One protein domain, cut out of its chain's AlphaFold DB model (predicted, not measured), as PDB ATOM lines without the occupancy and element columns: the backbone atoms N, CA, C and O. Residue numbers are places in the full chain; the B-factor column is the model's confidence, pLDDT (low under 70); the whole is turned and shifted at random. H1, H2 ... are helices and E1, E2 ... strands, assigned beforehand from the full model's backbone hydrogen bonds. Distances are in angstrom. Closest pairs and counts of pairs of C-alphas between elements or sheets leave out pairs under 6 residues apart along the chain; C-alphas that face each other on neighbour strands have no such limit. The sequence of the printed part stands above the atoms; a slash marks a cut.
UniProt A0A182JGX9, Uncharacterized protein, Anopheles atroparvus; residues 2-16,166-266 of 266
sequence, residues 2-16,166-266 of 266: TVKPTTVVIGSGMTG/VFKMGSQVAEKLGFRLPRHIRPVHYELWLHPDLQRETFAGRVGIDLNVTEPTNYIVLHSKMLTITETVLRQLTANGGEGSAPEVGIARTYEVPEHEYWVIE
ATOM      1  N   THR A   2      25.566  -9.586   8.391       30.23
ATOM      2  CA  THR A   2      26.205  -8.307   8.066       30.23
ATOM      3  C   THR A   2      26.935  -7.785   9.296       30.23
ATOM      4  O   THR A   2      26.345  -7.677  10.371       30.23
ATOM      5  N   VAL A   3      28.228  -7.534   9.133       37.34
ATOM      6  CA  VAL A   3      29.141  -7.149  10.204       37.34
ATOM      7  C   VAL A   3      28.841  -5.717  10.635       37.34
ATOM      8  O   VAL A   3      28.711  -4.831   9.792       37.34
ATOM      9  N   LYS A   4      28.676  -5.509  11.943       34.06
ATOM     10  CA  LYS A   4      28.410  -4.196  12.528       34.06
ATOM     11  C   LYS A   4      29.744  -3.506  12.819       34.06
ATOM     12  O   LYS A   4      30.595  -4.136  13.445       34.06
ATOM     13  N   PRO A   5      29.936  -2.262  12.369       34.56
ATOM     14  CA  PRO A   5      31.137  -1.523  12.701       34.56
ATOM     15  C   PRO A   5      31.117  -1.080  14.174       34.56
ATOM     16  O   PRO A   5      30.044  -0.889  14.746       34.56
ATOM     17  N   THR A   6      32.287  -0.939  14.800       39.06
ATOM     18  CA  THR A   6      32.422  -0.528  16.209       39.06
ATOM     19  C   THR A   6      33.508   0.535  16.337       39.06
ATOM     20  O   THR A   6      34.616   0.315  15.854       39.06
ATOM     21  N   THR A   7      33.215   1.665  16.980       39.09
ATOM     22  CA  THR A   7      34.157   2.775  17.166       39.09
ATOM     23  C   THR A   7      34.798   2.702  18.550       39.09
ATOM     24  O   THR A   7      34.079   2.697  19.550       39.09
ATOM     25  N   VAL A   8      36.133   2.665  18.616       43.19
ATOM     26  CA  VAL A   8      36.894   2.833  19.868       43.19
ATOM     27  C   VAL A   8      37.386   4.274  19.950       43.19
ATOM     28  O   VAL A   8      38.085   4.718  19.041       43.19
ATOM     29  N   VAL A   9      37.051   4.991  21.025       41.03
ATOM     30  CA  VAL A   9      37.633   6.303  21.343       41.03
ATOM     31  C   VAL A   9      38.699   6.114  22.409       41.03
ATOM     32  O   VAL A   9      38.371   5.662  23.498       41.03
ATOM     33  N   ILE A  10      39.951   6.458  22.105       44.78
ATOM     34  CA  ILE A  10      41.078   6.422  23.049       44.78
ATOM     35  C   ILE A  10      41.531   7.859  23.308       44.78
ATOM     36  O   ILE A  10      42.064   8.507  22.404       44.78
ATOM     37  N   GLY A  11      41.305   8.366  24.521       33.69
ATOM     38  CA  GLY A  11      41.873   9.634  24.990       33.69
ATOM     39  C   GLY A  11      43.261   9.386  25.569       33.69
ATOM     40  O   GLY A  11      43.417   8.455  26.353       33.69
ATOM     41  N   SER A  12      44.278  10.159  25.176       36.31
ATOM     42  CA  SER A  12      45.639   9.950  25.683       36.31
ATOM     43  C   SER A  12      46.373  11.253  26.015       36.31
ATOM     44  O   SER A  12      46.274  12.227  25.266       36.31
ATOM     45  N   GLY A  13      47.108  11.270  27.136       34.50
ATOM     46  CA  GLY A  13      47.964  12.383  27.564       34.50
ATOM     47  C   GLY A  13      49.309  11.892  28.099       34.50
ATOM     48  O   GLY A  13      49.372  11.368  29.199       34.50
ATOM     49  N   MET A  14      50.395  12.055  27.342       44.34
ATOM     50  CA  MET A  14      51.727  11.567  27.734       44.34
ATOM     51  C   MET A  14      52.409  12.471  28.773       44.34
ATOM     52  O   MET A  14      52.550  13.675  28.558       44.34
ATOM     53  N   THR A  15      52.929  11.885  29.855       41.53
ATOM     54  CA  THR A  15      53.947  12.528  30.704       41.53
ATOM     55  C   THR A  15      55.328  12.374  30.069       41.53
ATOM     56  O   THR A  15      55.647  11.326  29.513       41.53
ATOM     57  N   GLY A  16      56.116  13.449  30.112       39.31
ATOM     58  CA  GLY A  16      57.212  13.705  29.184       39.31
ATOM     59  C   GLY A  16      58.400  12.742  29.236       39.31
ATOM     60  O   GLY A  16      58.749  12.190  30.277       39.31
ATOM     61  N   VAL A 166      39.804 -13.225  38.610       48.62
ATOM     62  CA  VAL A 166      39.829 -11.922  37.923       48.62
ATOM     63  C   VAL A 166      41.187 -11.694  37.249       48.62
ATOM     64  O   VAL A 166      41.235 -11.335  36.073       48.62
ATOM     65  N   PHE A 167      42.281 -12.016  37.947       45.03
ATOM     66  CA  PHE A 167      43.646 -11.895  37.423       45.03
ATOM     67  C   PHE A 167      43.984 -12.953  36.363       45.03
ATOM     68  O   PHE A 167      44.703 -12.659  35.414       45.03
ATOM     69  N   LYS A 168      43.399 -14.157  36.452       43.56
ATOM     70  CA  LYS A 168      43.619 -15.231  35.468       43.56
ATOM     71  C   LYS A 168      42.917 -14.995  34.123       43.56
ATOM     72  O   LYS A 168      43.262 -15.631  33.137       43.56
ATOM     73  N   MET A 169      41.912 -14.120  34.054       43.97
ATOM     74  CA  MET A 169      41.267 -13.795  32.773       43.97
ATOM     75  C   MET A 169      42.074 -12.763  31.974       43.97
ATOM     76  O   MET A 169      42.187 -12.907  30.762       43.97
ATOM     77  N   GLY A 170      42.704 -11.783  32.641       48.06
ATOM     78  CA  GLY A 170      43.549 -10.787  31.966       48.06
ATOM     79  C   GLY A 170      44.815 -11.406  31.369       48.06
ATOM     80  O   GLY A 170      45.307 -10.954  30.334       48.06
ATOM     81  N   SER A 171      45.290 -12.500  31.977       55.75
ATOM     82  CA  SER A 171      46.423 -13.267  31.465       55.75
ATOM     83  C   SER A 171      46.056 -14.138  30.261       55.75
ATOM     84  O   SER A 171      46.860 -14.248  29.352       55.75
ATOM     85  N   GLN A 172      44.840 -14.690  30.166       58.88
ATOM     86  CA  GLN A 172      44.492 -15.622  29.079       58.88
ATOM     87  C   GLN A 172      44.509 -14.983  27.686       58.88
ATOM     88  O   GLN A 172      44.944 -15.616  26.723       58.88
ATOM     89  N   VAL A 173      44.035 -13.738  27.564       63.09
ATOM     90  CA  VAL A 173      44.089 -13.011  26.289       63.09
ATOM     91  C   VAL A 173      45.543 -12.672  25.958       63.09
ATOM     92  O   VAL A 173      45.991 -12.977  24.857       63.09
ATOM     93  N   ALA A 174      46.310 -12.153  26.921       63.03
ATOM     94  CA  ALA A 174      47.725 -11.827  26.740       63.03
ATOM     95  C   ALA A 174      48.595 -13.055  26.396       63.03
ATOM     96  O   ALA A 174      49.420 -12.979  25.494       63.03
ATOM     97  N   GLU A 175      48.364 -14.200  27.042       65.38
ATOM     98  CA  GLU A 175      49.084 -15.464  26.822       65.38
ATOM     99  C   GLU A 175      48.827 -16.049  25.424       65.38
ATOM    100  O   GLU A 175      49.694 -16.704  24.846       65.38
ATOM    101  N   LYS A 176      47.636 -15.818  24.857       69.94
ATOM    102  CA  LYS A 176      47.276 -16.303  23.516       69.94
ATOM    103  C   LYS A 176      47.744 -15.362  22.400       69.94
ATOM    104  O   LYS A 176      47.810 -15.769  21.237       69.94
ATOM    105  N   LEU A 177      48.036 -14.106  22.727       76.94
ATOM    106  CA  LEU A 177      48.448 -13.096  21.762       76.94
ATOM    107  C   LEU A 177      49.960 -13.159  21.543       76.94
ATOM    108  O   LEU A 177      50.752 -12.863  22.429       76.94
ATOM    109  N   GLY A 178      50.365 -13.501  20.320       82.19
ATOM    110  CA  GLY A 178      51.731 -13.235  19.868       82.19
ATOM    111  C   GLY A 178      51.921 -11.762  19.490       82.19
ATOM    112  O   GLY A 178      51.001 -10.955  19.593       82.19
ATOM    113  N   PHE A 179      53.083 -11.423  18.930       85.56
ATOM    114  CA  PHE A 179      53.403 -10.063  18.462       85.56
ATOM    115  C   PHE A 179      52.477  -9.511  17.355       85.56
ATOM    116  O   PHE A 179      52.451  -8.311  17.099       85.56
ATOM    117  N   ARG A 180      51.732 -10.367  16.640       90.88
ATOM    118  CA  ARG A 180      50.795  -9.921  15.596       90.88
ATOM    119  C   ARG A 180      49.379  -9.821  16.147       90.88
ATOM    120  O   ARG A 180      48.874 -10.788  16.711       90.88
ATOM    121  N   LEU A 181      48.715  -8.706  15.844       92.31
ATOM    122  CA  LEU A 181      47.303  -8.501  16.165       92.31
ATOM    123  C   LEU A 181      46.382  -9.555  15.509       92.31
ATOM    124  O   LEU A 181      46.680 -10.047  14.408       92.31
ATOM    125  N   PRO A 182      45.234  -9.875  16.140       91.56
ATOM    126  CA  PRO A 182      44.220 -10.750  15.560       91.56
ATOM    127  C   PRO A 182      43.702 -10.233  14.211       91.56
ATOM    128  O   PRO A 182      43.360  -9.066  14.055       91.56
ATOM    129  N   ARG A 183      43.596 -11.120  13.215       91.94
ATOM    130  CA  ARG A 183      43.216 -10.745  11.834       91.94
ATOM    131  C   ARG A 183      41.726 -10.462  11.637       91.94
ATOM    132  O   ARG A 183      41.361  -9.916  10.590       91.94
ATOM    133  N   HIS A 184      40.900 -10.887  12.590       91.88
ATOM    134  CA  HIS A 184      39.447 -10.747  12.544       91.88
ATOM    135  C   HIS A 184      38.959  -9.375  13.016       91.88
ATOM    136  O   HIS A 184      37.779  -9.080  12.878       91.88
ATOM    137  N   ILE A 185      39.851  -8.526  13.534       94.00
ATOM    138  CA  ILE A 185      39.562  -7.133  13.875       94.00
ATOM    139  C   ILE A 185      40.355  -6.271  12.902       94.00
ATOM    140  O   ILE A 185      41.586  -6.296  12.901       94.00
ATOM    141  N   ARG A 186      39.661  -5.545  12.027       94.25
ATOM    142  CA  ARG A 186      40.302  -4.728  10.992       94.25
ATOM    143  C   ARG A 186      39.846  -3.282  11.095       94.25
ATOM    144  O   ARG A 186      38.643  -3.049  11.008       94.25
ATOM    145  N   PRO A 187      40.761  -2.313  11.231       95.19
ATOM    146  CA  PRO A 187      40.382  -0.914  11.158       95.19
ATOM    147  C   PRO A 187      39.934  -0.557   9.740       95.19
ATOM    148  O   PRO A 187      40.469  -1.069   8.754       95.19
ATOM    149  N   VAL A 188      38.939   0.318   9.657       93.50
ATOM    150  CA  VAL A 188      38.361   0.828   8.409       93.50
ATOM    151  C   VAL A 188      38.651   2.318   8.268       93.50
ATOM    152  O   VAL A 188      39.082   2.752   7.203       93.50
ATOM    153  N   HIS A 189      38.452   3.087   9.339       93.38
ATOM    154  CA  HIS A 189      38.639   4.532   9.343       93.38
ATOM    155  C   HIS A 189      39.229   5.000  10.678       93.38
ATOM    156  O   HIS A 189      38.926   4.438  11.730       93.38
ATOM    157  N   TYR A 190      40.088   6.016  10.612       94.94
ATOM    158  CA  TYR A 190      40.695   6.658  11.771       94.94
ATOM    159  C   TYR A 190      40.332   8.136  11.773       94.94
ATOM    160  O   TYR A 190      40.581   8.844  10.800       94.94
ATOM    161  N   GLU A 191      39.821   8.606  12.900       93.38
ATOM    162  CA  GLU A 191      39.632  10.017  13.188       93.38
ATOM    163  C   GLU A 191      40.644  10.425  14.260       93.38
ATOM    164  O   GLU A 191      40.559  10.004  15.415       93.38
ATOM    165  N   LEU A 192      41.645  11.212  13.874       94.94
ATOM    166  CA  LEU A 192      42.748  11.587  14.752       94.94
ATOM    167  C   LEU A 192      42.671  13.072  15.095       94.94
ATOM    168  O   LEU A 192      42.781  13.926  14.219       94.94
ATOM    169  N   TRP A 193      42.557  13.369  16.387       94.50
ATOM    170  CA  TRP A 193      42.651  14.723  16.919       94.50
ATOM    171  C   TRP A 193      43.885  14.819  17.800       94.50
ATOM    172  O   TRP A 193      43.984  14.115  18.803       94.50
ATOM    173  N   LEU A 194      44.809  15.701  17.434       94.75
ATOM    174  CA  LEU A 194      46.040  15.949  18.175       94.75
ATOM    175  C   LEU A 194      46.132  17.424  18.552       94.75
ATOM    176  O   LEU A 194      45.924  18.307  17.726       94.75
ATOM    177  N   HIS A 195      46.504  17.665  19.800       95.69
ATOM    178  CA  HIS A 195      46.776  18.967  20.379       95.69
ATOM    179  C   HIS A 195      48.216  18.972  20.923       95.69
ATOM    180  O   HIS A 195      48.439  18.678  22.104       95.69
ATOM    181  N   PRO A 196      49.217  19.219  20.057       95.62
ATOM    182  CA  PRO A 196      50.616  19.277  20.462       95.62
ATOM    183  C   PRO A 196      50.936  20.572  21.224       95.62
ATOM    184  O   PRO A 196      50.576  21.665  20.794       95.62
ATOM    185  N   ASP A 197      51.678  20.447  22.322       93.81
ATOM    186  CA  ASP A 197      52.328  21.542  23.043       93.81
ATOM    187  C   ASP A 197      53.839  21.469  22.785       93.81
ATOM    188  O   ASP A 197      54.564  20.658  23.368       93.81
ATOM    189  N   LEU A 198      54.311  22.334  21.885       95.81
ATOM    190  CA  LEU A 198      55.714  22.383  21.475       95.81
ATOM    191  C   LEU A 198      56.637  22.966  22.552       95.81
ATOM    192  O   LEU A 198      57.830  22.685  22.522       95.81
ATOM    193  N   GLN A 199      56.114  23.758  23.494       95.62
ATOM    194  CA  GLN A 199      56.922  24.330  24.578       95.62
ATOM    195  C   GLN A 199      57.259  23.265  25.616       95.62
ATOM    196  O   GLN A 199      58.365  23.225  26.148       95.62
ATOM    197  N   ARG A 200      56.295  22.384  25.894       93.69
ATOM    198  CA  ARG A 200      56.450  21.288  26.855       93.69
ATOM    199  C   ARG A 200      56.921  19.984  26.216       93.69
ATOM    200  O   ARG A 200      57.129  19.020  26.943       93.69
ATOM    201  N   GLU A 201      57.059  19.945  24.890       94.50
ATOM    202  CA  GLU A 201      57.328  18.731  24.105       94.50
ATOM    203  C   GLU A 201      56.322  17.595  24.412       94.50
ATOM    204  O   GLU A 201      56.687  16.425  24.525       94.50
ATOM    205  N   THR A 202      55.036  17.934  24.567       92.75
ATOM    206  CA  THR A 202      53.959  16.967  24.866       92.75
ATOM    207  C   THR A 202      52.833  17.057  23.845       92.75
ATOM    208  O   THR A 202      52.765  17.998  23.058       92.75
ATOM    209  N   PHE A 203      51.928  16.083  23.838       95.19
ATOM    210  CA  PHE A 203      50.672  16.192  23.108       95.19
ATOM    211  C   PHE A 203      49.538  15.546  23.899       95.19
ATOM    212  O   PHE A 203      49.749  14.614  24.679       95.19
ATOM    213  N   ALA A 204      48.332  16.047  23.660       94.75
ATOM    214  CA  ALA A 204      47.091  15.413  24.070       94.75
ATOM    215  C   ALA A 204      46.236  15.158  22.832       94.75
ATOM    216  O   ALA A 204      46.399  15.823  21.809       94.75
ATOM    217  N   GLY A 205      45.324  14.200  22.897       93.62
ATOM    218  CA  GLY A 205      44.479  13.920  21.750       93.62
ATOM    219  C   GLY A 205      43.446  12.844  21.994       93.62
ATOM    220  O   GLY A 205      43.395  12.224  23.057       93.62
ATOM    221  N   ARG A 206      42.636  12.620  20.962       95.56
ATOM    222  CA  ARG A 206      41.695  11.506  20.889       95.56
ATOM    223  C   ARG A 206      41.836  10.797  19.552       95.56
ATOM    224  O   ARG A 206      42.020  11.437  18.515       95.56
ATOM    225  N   VAL A 207      41.726   9.478  19.593       96.19
ATOM    226  CA  VAL A 207      41.704   8.623  18.408       96.19
ATOM    227  C   VAL A 207      40.352   7.933  18.359       96.19
ATOM    228  O   VAL A 207      40.031   7.190  19.280       96.19
ATOM    229  N   GLY A 208      39.574   8.183  17.311       95.44
ATOM    230  CA  GLY A 208      38.410   7.387  16.939       95.44
ATOM    231  C   GLY A 208      38.819   6.330  15.918       95.44
ATOM    232  O   GLY A 208      39.463   6.659  14.923       95.44
ATOM    233  N   ILE A 209      38.489   5.064  16.165       95.44
ATOM    234  CA  ILE A 209      38.837   3.953  15.269       95.44
ATOM    235  C   ILE A 209      37.579   3.179  14.915       95.44
ATOM    236  O   ILE A 209      37.046   2.485  15.776       95.44
ATOM    237  N   ASP A 210      37.159   3.229  13.655       94.12
ATOM    238  CA  ASP A 210      36.078   2.385  13.155       94.12
ATOM    239  C   ASP A 210      36.624   1.002  12.816       94.12
ATOM    240  O   ASP A 210      37.511   0.848  11.971       94.12
ATOM    241  N   LEU A 211      36.088  -0.019  13.475       93.00
ATOM    242  CA  LEU A 211      36.530  -1.401  13.362       93.00
ATOM    243  C   LEU A 211      35.493  -2.254  12.638       93.00
ATOM    244  O   LEU A 211      34.297  -2.170  12.903       93.00
ATOM    245  N   ASN A 212      35.978  -3.140  11.776       93.44
ATOM    246  CA  ASN A 212      35.232  -4.242  11.191       93.44
ATOM    247  C   ASN A 212      35.651  -5.554  11.871       93.44
ATOM    248  O   ASN A 212      36.816  -5.957  11.781       93.44
ATOM    249  N   VAL A 213      34.707  -6.209  12.548       92.88
ATOM    250  CA  VAL A 213      34.941  -7.415  13.357       92.88
ATOM    251  C   VAL A 213      34.332  -8.636  12.669       92.88
ATOM    252  O   VAL A 213      33.133  -8.881  12.754       92.88
ATOM    253  N   THR A 214      35.144  -9.413  11.955       92.62
ATOM    254  CA  THR A 214      34.660 -10.503  11.089       92.62
ATOM    255  C   THR A 214      34.303 -11.784  11.840       92.62
ATOM    256  O   THR A 214      33.547 -12.598  11.316       92.62
ATOM    257  N   GLU A 215      34.847 -11.979  13.041       92.38
ATOM    258  CA  GLU A 215      34.595 -13.141  13.901       92.38
ATOM    259  C   GLU A 215      34.104 -12.662  15.274       92.38
ATOM    260  O   GLU A 215      34.624 -11.662  15.773       92.38
ATOM    261  N   PRO A 216      33.135 -13.348  15.911       92.12
ATOM    262  CA  PRO A 216      32.710 -13.008  17.265       92.12
ATOM    263  C   PRO A 216      33.889 -13.060  18.244       92.12
ATOM    264  O   PRO A 216      34.553 -14.087  18.368       92.12
ATOM    265  N   THR A 217      34.125 -11.958  18.951       90.75
ATOM    266  CA  THR A 217      35.199 -11.823  19.940       90.75
ATOM    267  C   THR A 217      34.699 -11.052  21.156       90.75
ATOM    268  O   THR A 217      33.798 -10.220  21.050       90.75
ATOM    269  N   ASN A 218      35.281 -11.353  22.312       91.94
ATOM    270  CA  ASN A 218      35.033 -10.693  23.592       91.94
ATOM    271  C   ASN A 218      36.167  -9.735  23.983       91.94
ATOM    272  O   ASN A 218      36.228  -9.311  25.128       91.94
ATOM    273  N   TYR A 219      37.104  -9.473  23.073       92.25
ATOM    274  CA  TYR A 219      38.200  -8.551  23.312       92.25
ATOM    275  C   TYR A 219      38.618  -7.845  22.024       92.25
ATOM    276  O   TYR A 219      38.485  -8.380  20.918       92.25
ATOM    277  N   ILE A 220      39.172  -6.649  22.183       93.69
ATOM    278  CA  ILE A 220      39.828  -5.868  21.139       93.69
ATOM    279  C   ILE A 220      41.235  -5.547  21.630       93.69
ATOM    280  O   ILE A 220      41.423  -5.112  22.762       93.69
ATOM    281  N   VAL A 221      42.231  -5.772  20.774       93.62
ATOM    282  CA  VAL A 221      43.638  -5.501  21.087       93.62
ATOM    283  C   VAL A 221      44.188  -4.531  20.058       93.62
ATOM    284  O   VAL A 221      43.993  -4.710  18.854       93.62
ATOM    285  N   LEU A 222      44.877  -3.507  20.545       94.94
ATOM    286  CA  LEU A 222      45.493  -2.451  19.753       94.94
ATOM    287  C   LEU A 222      46.939  -2.273  20.202       94.94
ATOM    288  O   LEU A 222      47.273  -2.579  21.342       94.94
ATOM    289  N   HIS A 223      47.797  -1.750  19.331       94.69
ATOM    290  CA  HIS A 223      49.126  -1.327  19.763       94.69
ATOM    291  C   HIS A 223      49.054   0.014  20.494       94.69
ATOM    292  O   HIS A 223      48.399   0.947  20.027       94.69
ATOM    293  N   SER A 224      49.769   0.108  21.607       93.81
ATOM    294  CA  SER A 224      49.964   1.320  22.388       93.81
ATOM    295  C   SER A 224      51.350   1.273  23.017       93.81
ATOM    296  O   SER A 224      51.687   0.321  23.713       93.81
ATOM    297  N   LYS A 225      52.163   2.297  22.757       92.69
ATOM    298  CA  LYS A 225      53.515   2.417  23.302       92.69
ATOM    299  C   LYS A 225      53.727   3.831  23.799       92.69
ATOM    300  O   LYS A 225      53.588   4.769  23.018       92.69
ATOM    301  N   MET A 226      54.141   3.965  25.058       91.88
ATOM    302  CA  MET A 226      54.420   5.265  25.679       91.88
ATOM    303  C   MET A 226      53.217   6.220  25.609       91.88
ATOM    304  O   MET A 226      53.403   7.424  25.545       91.88
ATOM    305  N   LEU A 227      51.987   5.699  25.620       92.50
ATOM    306  CA  LEU A 227      50.755   6.487  25.626       92.50
ATOM    307  C   LEU A 227      50.033   6.261  26.951       92.50
ATOM    308  O   LEU A 227      49.720   5.127  27.300       92.50
ATOM    309  N   THR A 228      49.724   7.328  27.683       92.06
ATOM    310  CA  THR A 228      48.858   7.220  28.863       92.06
ATOM    311  C   THR A 228      47.420   7.355  28.406       92.06
ATOM    312  O   THR A 228      47.020   8.437  27.983       92.06
ATOM    313  N   ILE A 229      46.652   6.273  28.441       92.44
ATOM    314  CA  ILE A 229      45.257   6.276  27.998       92.44
ATOM    315  C   ILE A 229      44.362   6.650  29.178       92.44
ATOM    316  O   ILE A 229      44.342   5.963  30.195       92.44
ATOM    317  N   THR A 230      43.644   7.764  29.054       93.12
ATOM    318  CA  THR A 230      42.785   8.316  30.110       93.12
ATOM    319  C   THR A 230      41.359   7.797  30.027       93.12
ATOM    320  O   THR A 230      40.685   7.683  31.044       93.12
ATOM    321  N   GLU A 231      40.887   7.503  28.815       93.12
ATOM    322  CA  GLU A 231      39.514   7.083  28.563       93.12
ATOM    323  C   GLU A 231      39.475   6.126  27.373       93.12
ATOM    324  O   GLU A 231      40.186   6.313  26.382       93.12
ATOM    325  N   THR A 232      38.648   5.087  27.478       94.88
ATOM    326  CA  THR A 232      38.331   4.184  26.375       94.88
ATOM    327  C   THR A 232      36.825   4.007  26.302       94.88
ATOM    328  O   THR A 232      36.215   3.597  27.284       94.88
ATOM    329  N   VAL A 233      36.241   4.286  25.142       93.25
ATOM    330  CA  VAL A 233      34.802   4.117  24.900       93.25
ATOM    331  C   VAL A 233      34.592   3.260  23.667       93.25
ATOM    332  O   VAL A 233      35.284   3.451  22.669       93.25
ATOM    333  N   LEU A 234      33.625   2.346  23.719       93.12
ATOM    334  CA  LEU A 234      33.270   1.466  22.613       93.12
ATOM    335  C   LEU A 234      31.824   1.727  22.187       93.12
ATOM    336  O   LEU A 234      30.910   1.613  22.999       93.12
ATOM    337  N   ARG A 235      31.583   2.074  20.920       90.75
ATOM    338  CA  ARG A 235      30.230   2.356  20.402       90.75
ATOM    339  C   ARG A 235      29.921   1.511  19.180       90.75
ATOM    340  O   ARG A 235      30.785   1.322  18.331       90.75
ATOM    341  N   GLN A 236      28.686   1.031  19.055       87.50
ATOM    342  CA  GLN A 236      28.263   0.324  17.847       87.50
ATOM    343  C   GLN A 236      27.944   1.331  16.732       87.50
ATOM    344  O   GLN A 236      26.982   2.085  16.833       87.50
ATOM    345  N   LEU A 237      28.697   1.310  15.640       81.75
ATOM    346  CA  LEU A 237      28.480   2.193  14.501       81.75
ATOM    347  C   LEU A 237      27.247   1.731  13.703       81.75
ATOM    348  O   LEU A 237      27.124   0.578  13.274       81.75
ATOM    349  N   THR A 238      26.282   2.633  13.534       77.69
ATOM    350  CA  THR A 238      25.070   2.411  12.738       77.69
ATOM    351  C   THR A 238      25.308   2.821  11.288       77.69
ATOM    352  O   THR A 238      25.943   3.834  11.023       77.69
ATOM    353  N   ALA A 239      24.770   2.054  10.331       64.81
ATOM    354  CA  ALA A 239      24.974   2.270   8.890       64.81
ATOM    355  C   ALA A 239      24.507   3.649   8.381       64.81
ATOM    356  O   ALA A 239      24.963   4.112   7.340       64.81
ATOM    357  N   ASN A 240      23.626   4.313   9.127       57.50
ATOM    358  CA  ASN A 240      23.281   5.704   8.901       57.50
ATOM    359  C   ASN A 240      24.200   6.515   9.811       57.50
ATOM    360  O   ASN A 240      23.970   6.525  11.019       57.50
ATOM    361  N   GLY A 241      25.234   7.151   9.255       53.22
ATOM    362  CA  GLY A 241      26.183   8.018   9.969       53.22
ATOM    363  C   GLY A 241      25.560   9.296  10.546       53.22
ATOM    364  O   GLY A 241      26.176  10.352  10.509       53.22
ATOM    365  N   GLY A 242      24.313   9.222  11.011       48.34
ATOM    366  CA  GLY A 242      23.660  10.279  11.752       48.34
ATOM    367  C   GLY A 242      24.168  10.287  13.184       48.34
ATOM    368  O   GLY A 242      24.312   9.235  13.802       48.34
ATOM    369  N   GLU A 243      24.362  11.492  13.709       53.91
ATOM    370  CA  GLU A 243      24.720  11.855  15.087       53.91
ATOM    371  C   GLU A 243      23.679  11.414  16.145       53.91
ATOM    372  O   GLU A 243      23.540  12.017  17.206       53.91
ATOM    373  N   GLY A 244      22.906  10.363  15.871       55.59
ATOM    374  CA  GLY A 244      22.109   9.677  16.872       55.59
ATOM    375  C   GLY A 244      23.033   8.847  17.754       55.59
ATOM    376  O   GLY A 244      23.866   8.106  17.243       55.59
ATOM    377  N   SER A 245      22.878   8.984  19.072       63.47
ATOM    378  CA  SER A 245      23.564   8.220  20.121       63.47
ATOM    379  C   SER A 245      23.688   6.730  19.766       63.47
ATOM    380  O   SER A 245      22.803   5.926  20.076       63.47
ATOM    381  N   ALA A 246      24.796   6.356  19.127       69.88
ATOM    382  CA  ALA A 246      25.169   4.972  18.904       69.88
ATOM    383  C   ALA A 246      25.208   4.258  20.263       69.88
ATOM    384  O   ALA A 246      25.825   4.787  21.197       69.88
ATOM    385  N   PRO A 247      24.556   3.089  20.407       81.62
ATOM    386  CA  PRO A 247      24.537   2.389  21.678       81.62
ATOM    387  C   PRO A 247      25.970   2.060  22.095       81.62
ATOM    388  O   PRO A 247      26.759   1.509  21.318       81.62
ATOM    389  N   GLU A 248      26.300   2.460  23.317       85.81
ATOM    390  CA  GLU A 248      27.589   2.180  23.926       85.81
ATOM    391  C   GLU A 248      27.656   0.702  24.301       85.81
ATOM    392  O   GLU A 248      26.713   0.133  24.855       85.81
ATOM    393  N   VAL A 249      28.764   0.068  23.945       89.12
ATOM    394  CA  VAL A 249      29.051  -1.312  24.307       89.12
ATOM    395  C   VAL A 249      29.778  -1.271  25.643       89.12
ATOM    396  O   VAL A 249      30.816  -0.625  25.761       89.12
ATOM    397  N   GLY A 250      29.222  -1.947  26.648       91.50
ATOM    398  CA  GLY A 250      29.820  -1.998  27.977       91.50
ATOM    399  C   GLY A 250      31.198  -2.651  27.934       91.50
ATOM    400  O   GLY A 250      31.326  -3.782  27.472       91.50
ATOM    401  N   ILE A 251      32.203  -1.931  28.426       93.06
ATOM    402  CA  ILE A 251      33.567  -2.426  28.598       93.06
ATOM    403  C   ILE A 251      33.681  -2.948  30.030       93.06
ATOM    404  O   ILE A 251      33.413  -2.218  30.986       93.06
ATOM    405  N   ALA A 252      34.059  -4.212  30.189       90.88
ATOM    406  CA  ALA A 252      34.325  -4.812  31.487       90.88
ATOM    407  C   ALA A 252      35.644  -4.298  32.072       90.88
ATOM    408  O   ALA A 252      35.714  -4.018  33.270       90.88
ATOM    409  N   ARG A 253      36.692  -4.185  31.244       89.50
ATOM    410  CA  ARG A 253      37.988  -3.630  31.660       89.50
ATOM    411  C   ARG A 253      38.873  -3.234  30.486       89.50
ATOM    412  O   ARG A 253      38.759  -3.761  29.382       89.50
ATOM    413  N   THR A 254      39.840  -2.376  30.784       92.56
ATOM    414  CA  THR A 254      40.964  -2.067  29.904       92.56
ATOM    415  C   THR A 254      42.277  -2.173  30.661       92.56
ATOM    416  O   THR A 254      42.332  -1.910  31.864       92.56
ATOM    417  N   TYR A 255      43.331  -2.618  29.982       91.31
ATOM    418  CA  TYR A 255      44.659  -2.737  30.577       91.31
ATOM    419  C   TYR A 255      45.758  -2.776  29.512       91.31
ATOM    420  O   TYR A 255      45.525  -3.143  28.358       91.31
ATOM    421  N   GLU A 256      46.969  -2.402  29.914       90.31
ATOM    422  CA  GLU A 256      48.163  -2.459  29.073       90.31
ATOM    423  C   GLU A 256      48.891  -3.801  29.248       90.31
ATOM    424  O   GLU A 256      48.981  -4.334  30.356       90.31
ATOM    425  N   VAL A 257      49.432  -4.344  28.156       90.00
ATOM    426  CA  VAL A 257      50.314  -5.519  28.156       90.00
ATOM    427  C   VAL A 257      51.682  -5.094  27.605       90.00
ATOM    428  O   VAL A 257      51.848  -5.015  26.382       90.00
ATOM    429  N   PRO A 258      52.673  -4.822  28.480       86.88
ATOM    430  CA  PRO A 258      53.954  -4.240  28.074       86.88
ATOM    431  C   PRO A 258      54.803  -5.122  27.154       86.88
ATOM    432  O   PRO A 258      55.515  -4.595  26.306       86.88
ATOM    433  N   GLU A 259      54.724  -6.452  27.279       85.19
ATOM    434  CA  GLU A 259      55.541  -7.390  26.483       85.19
ATOM    435  C   GLU A 259      55.357  -7.219  24.970       85.19
ATOM    436  O   GLU A 259      56.300  -7.412  24.203       85.19
ATOM    437  N   HIS A 260      54.156  -6.826  24.547       88.56
ATOM    438  CA  HIS A 260      53.804  -6.642  23.140       88.56
ATOM    439  C   HIS A 260      53.327  -5.218  22.821       88.56
ATOM    440  O   HIS A 260      52.857  -4.970  21.709       88.56
ATOM    441  N   GLU A 261      53.461  -4.293  23.779       92.12
ATOM    442  CA  GLU A 261      53.002  -2.904  23.655       92.12
ATOM    443  C   GLU A 261      51.528  -2.855  23.226       92.12
ATOM    444  O   GLU A 261      51.169  -2.263  22.202       92.12
ATOM    445  N   TYR A 262      50.677  -3.569  23.969       93.50
ATOM    446  CA  TYR A 262      49.249  -3.663  23.679       93.50
ATOM    447  C   TYR A 262      48.389  -2.884  24.660       93.50
ATOM    448  O   TYR A 262      48.627  -2.896  25.862       93.50
ATOM    449  N   TRP A 263      47.311  -2.311  24.134       94.69
ATOM    450  CA  TRP A 263      46.132  -1.906  24.883       94.69
ATOM    451  C   TRP A 263      45.014  -2.914  24.623       94.69
ATOM    452  O   TRP A 263      44.623  -3.127  23.470       94.69
ATOM    453  N   VAL A 264      44.530  -3.557  25.683       93.38
ATOM    454  CA  VAL A 264      43.483  -4.582  25.624       93.38
ATOM    455  C   VAL A 264      42.183  -4.010  26.174       93.38
ATOM    456  O   VAL A 264      42.180  -3.341  27.206       93.38
ATOM    457  N   ILE A 265      41.087  -4.291  25.477       94.19
ATOM    458  CA  ILE A 265      39.720  -3.900  25.822       94.19
ATOM    459  C   ILE A 265      38.889  -5.180  25.877       94.19
ATOM    460  O   ILE A 265      38.861  -5.910  24.887       94.19
ATOM    461  N   GLU A 266      38.226  -5.445  27.001       91.50
ATOM    462  CA  GLU A 266      37.334  -6.599  27.215       91.50
ATOM    463  C   GLU A 266      35.958  -6.168  27.707       91.50
ATOM    464  O   GLU A 266      35.909  -5.226  28.530       91.50
TER     465      GLU A 266
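This is residues 2 to 16 and 166 to 266 of the 266 residues of an uncharacterized protein of Anopheles atroparvus (UniProt A0A182JGX9). A long, twisted sheet of four strands has a small three-stranded sheet partly face to face with it, and one helix, H1, lies over the far side of the small sheet. Past the edge strand E5, a long link, residues 237 to 253, loops away before the chain returns to E6. The printed part has 116 residues, in the order E1, H1, E2, E3, E4, E5, E6, E7; the sheets run E2, E3, E1, E5 and E4, E7, E6, both antiparallel. The class is mostly strand, and the whole is compact, with a radius of gyration of the C-alphas of 15.1 A and spans of 48 by 40 by 24 A.

Start at E1, residues 5 to 13, an inner strand of the large sheet. On one side look to E3, residues 202 to 213, antiparallel at 165 degrees, with N 8 and O 209 at 3.0 A. On the other side is the edge strand E5, residues 229 to 236, antiparallel at 167 degrees, with N 9 and O 233 at 2.9 A. E2, residues 185 to 197, is the other edge strand and makes a hairpin with E3; N 193 and O 206 are 2.9 A apart. E2 bends by 73 degrees at residue 188, and its Ile 185 and Ile 220 of E4, residues 220 to 223, are the closest C-alphas of the two strands, 7.4 A apart. E4 is antiparallel to E7, residues 262 to 265, with N 222 and O 263 at 3.0 A. E7 makes a hairpin with E6, residues 254 to 257, where N 257 and O 262 are 2.8 A apart. The closest C-alphas of E5 and E6 are those of Thr 232 and Thr 254, at 7.6 A. H1, residues 166 to 176, is on the small sheet at a height of 10.5 A, over E7 and E6, slantwise to the strands at 48 degrees to E6 on the local plane. In H1, 4 of 7 O i to N i+4 pairs are within hydrogen-bond range.

Find C-alpha 5 at (31.137, -1.523, 12.701); from there E1 runs 26.4 A to C-alpha 13. H1 begins at C-alpha 166, at (39.829, -11.922, 37.923), and covers 16.8 A. E2 covers 32.7 A, E3 33.0 A and E5 20.7 A. The short strands are E4, E6 and E7, which ends at C-alpha 265, at (39.720, -3.900, 25.822).

The C-alphas farthest apart are those of Thr 2 and Gln 199, at 47.8 A. Residues 17 to 165 are cut out, and C-alphas 16 and 166 are 32.2 A apart across the cut. Of the links printed whole, E5 to E6 is long. Mean pLDDT of the printed part is 79.2; residues 2 to 16, 166 to 176 and 239 to 246 are under 70.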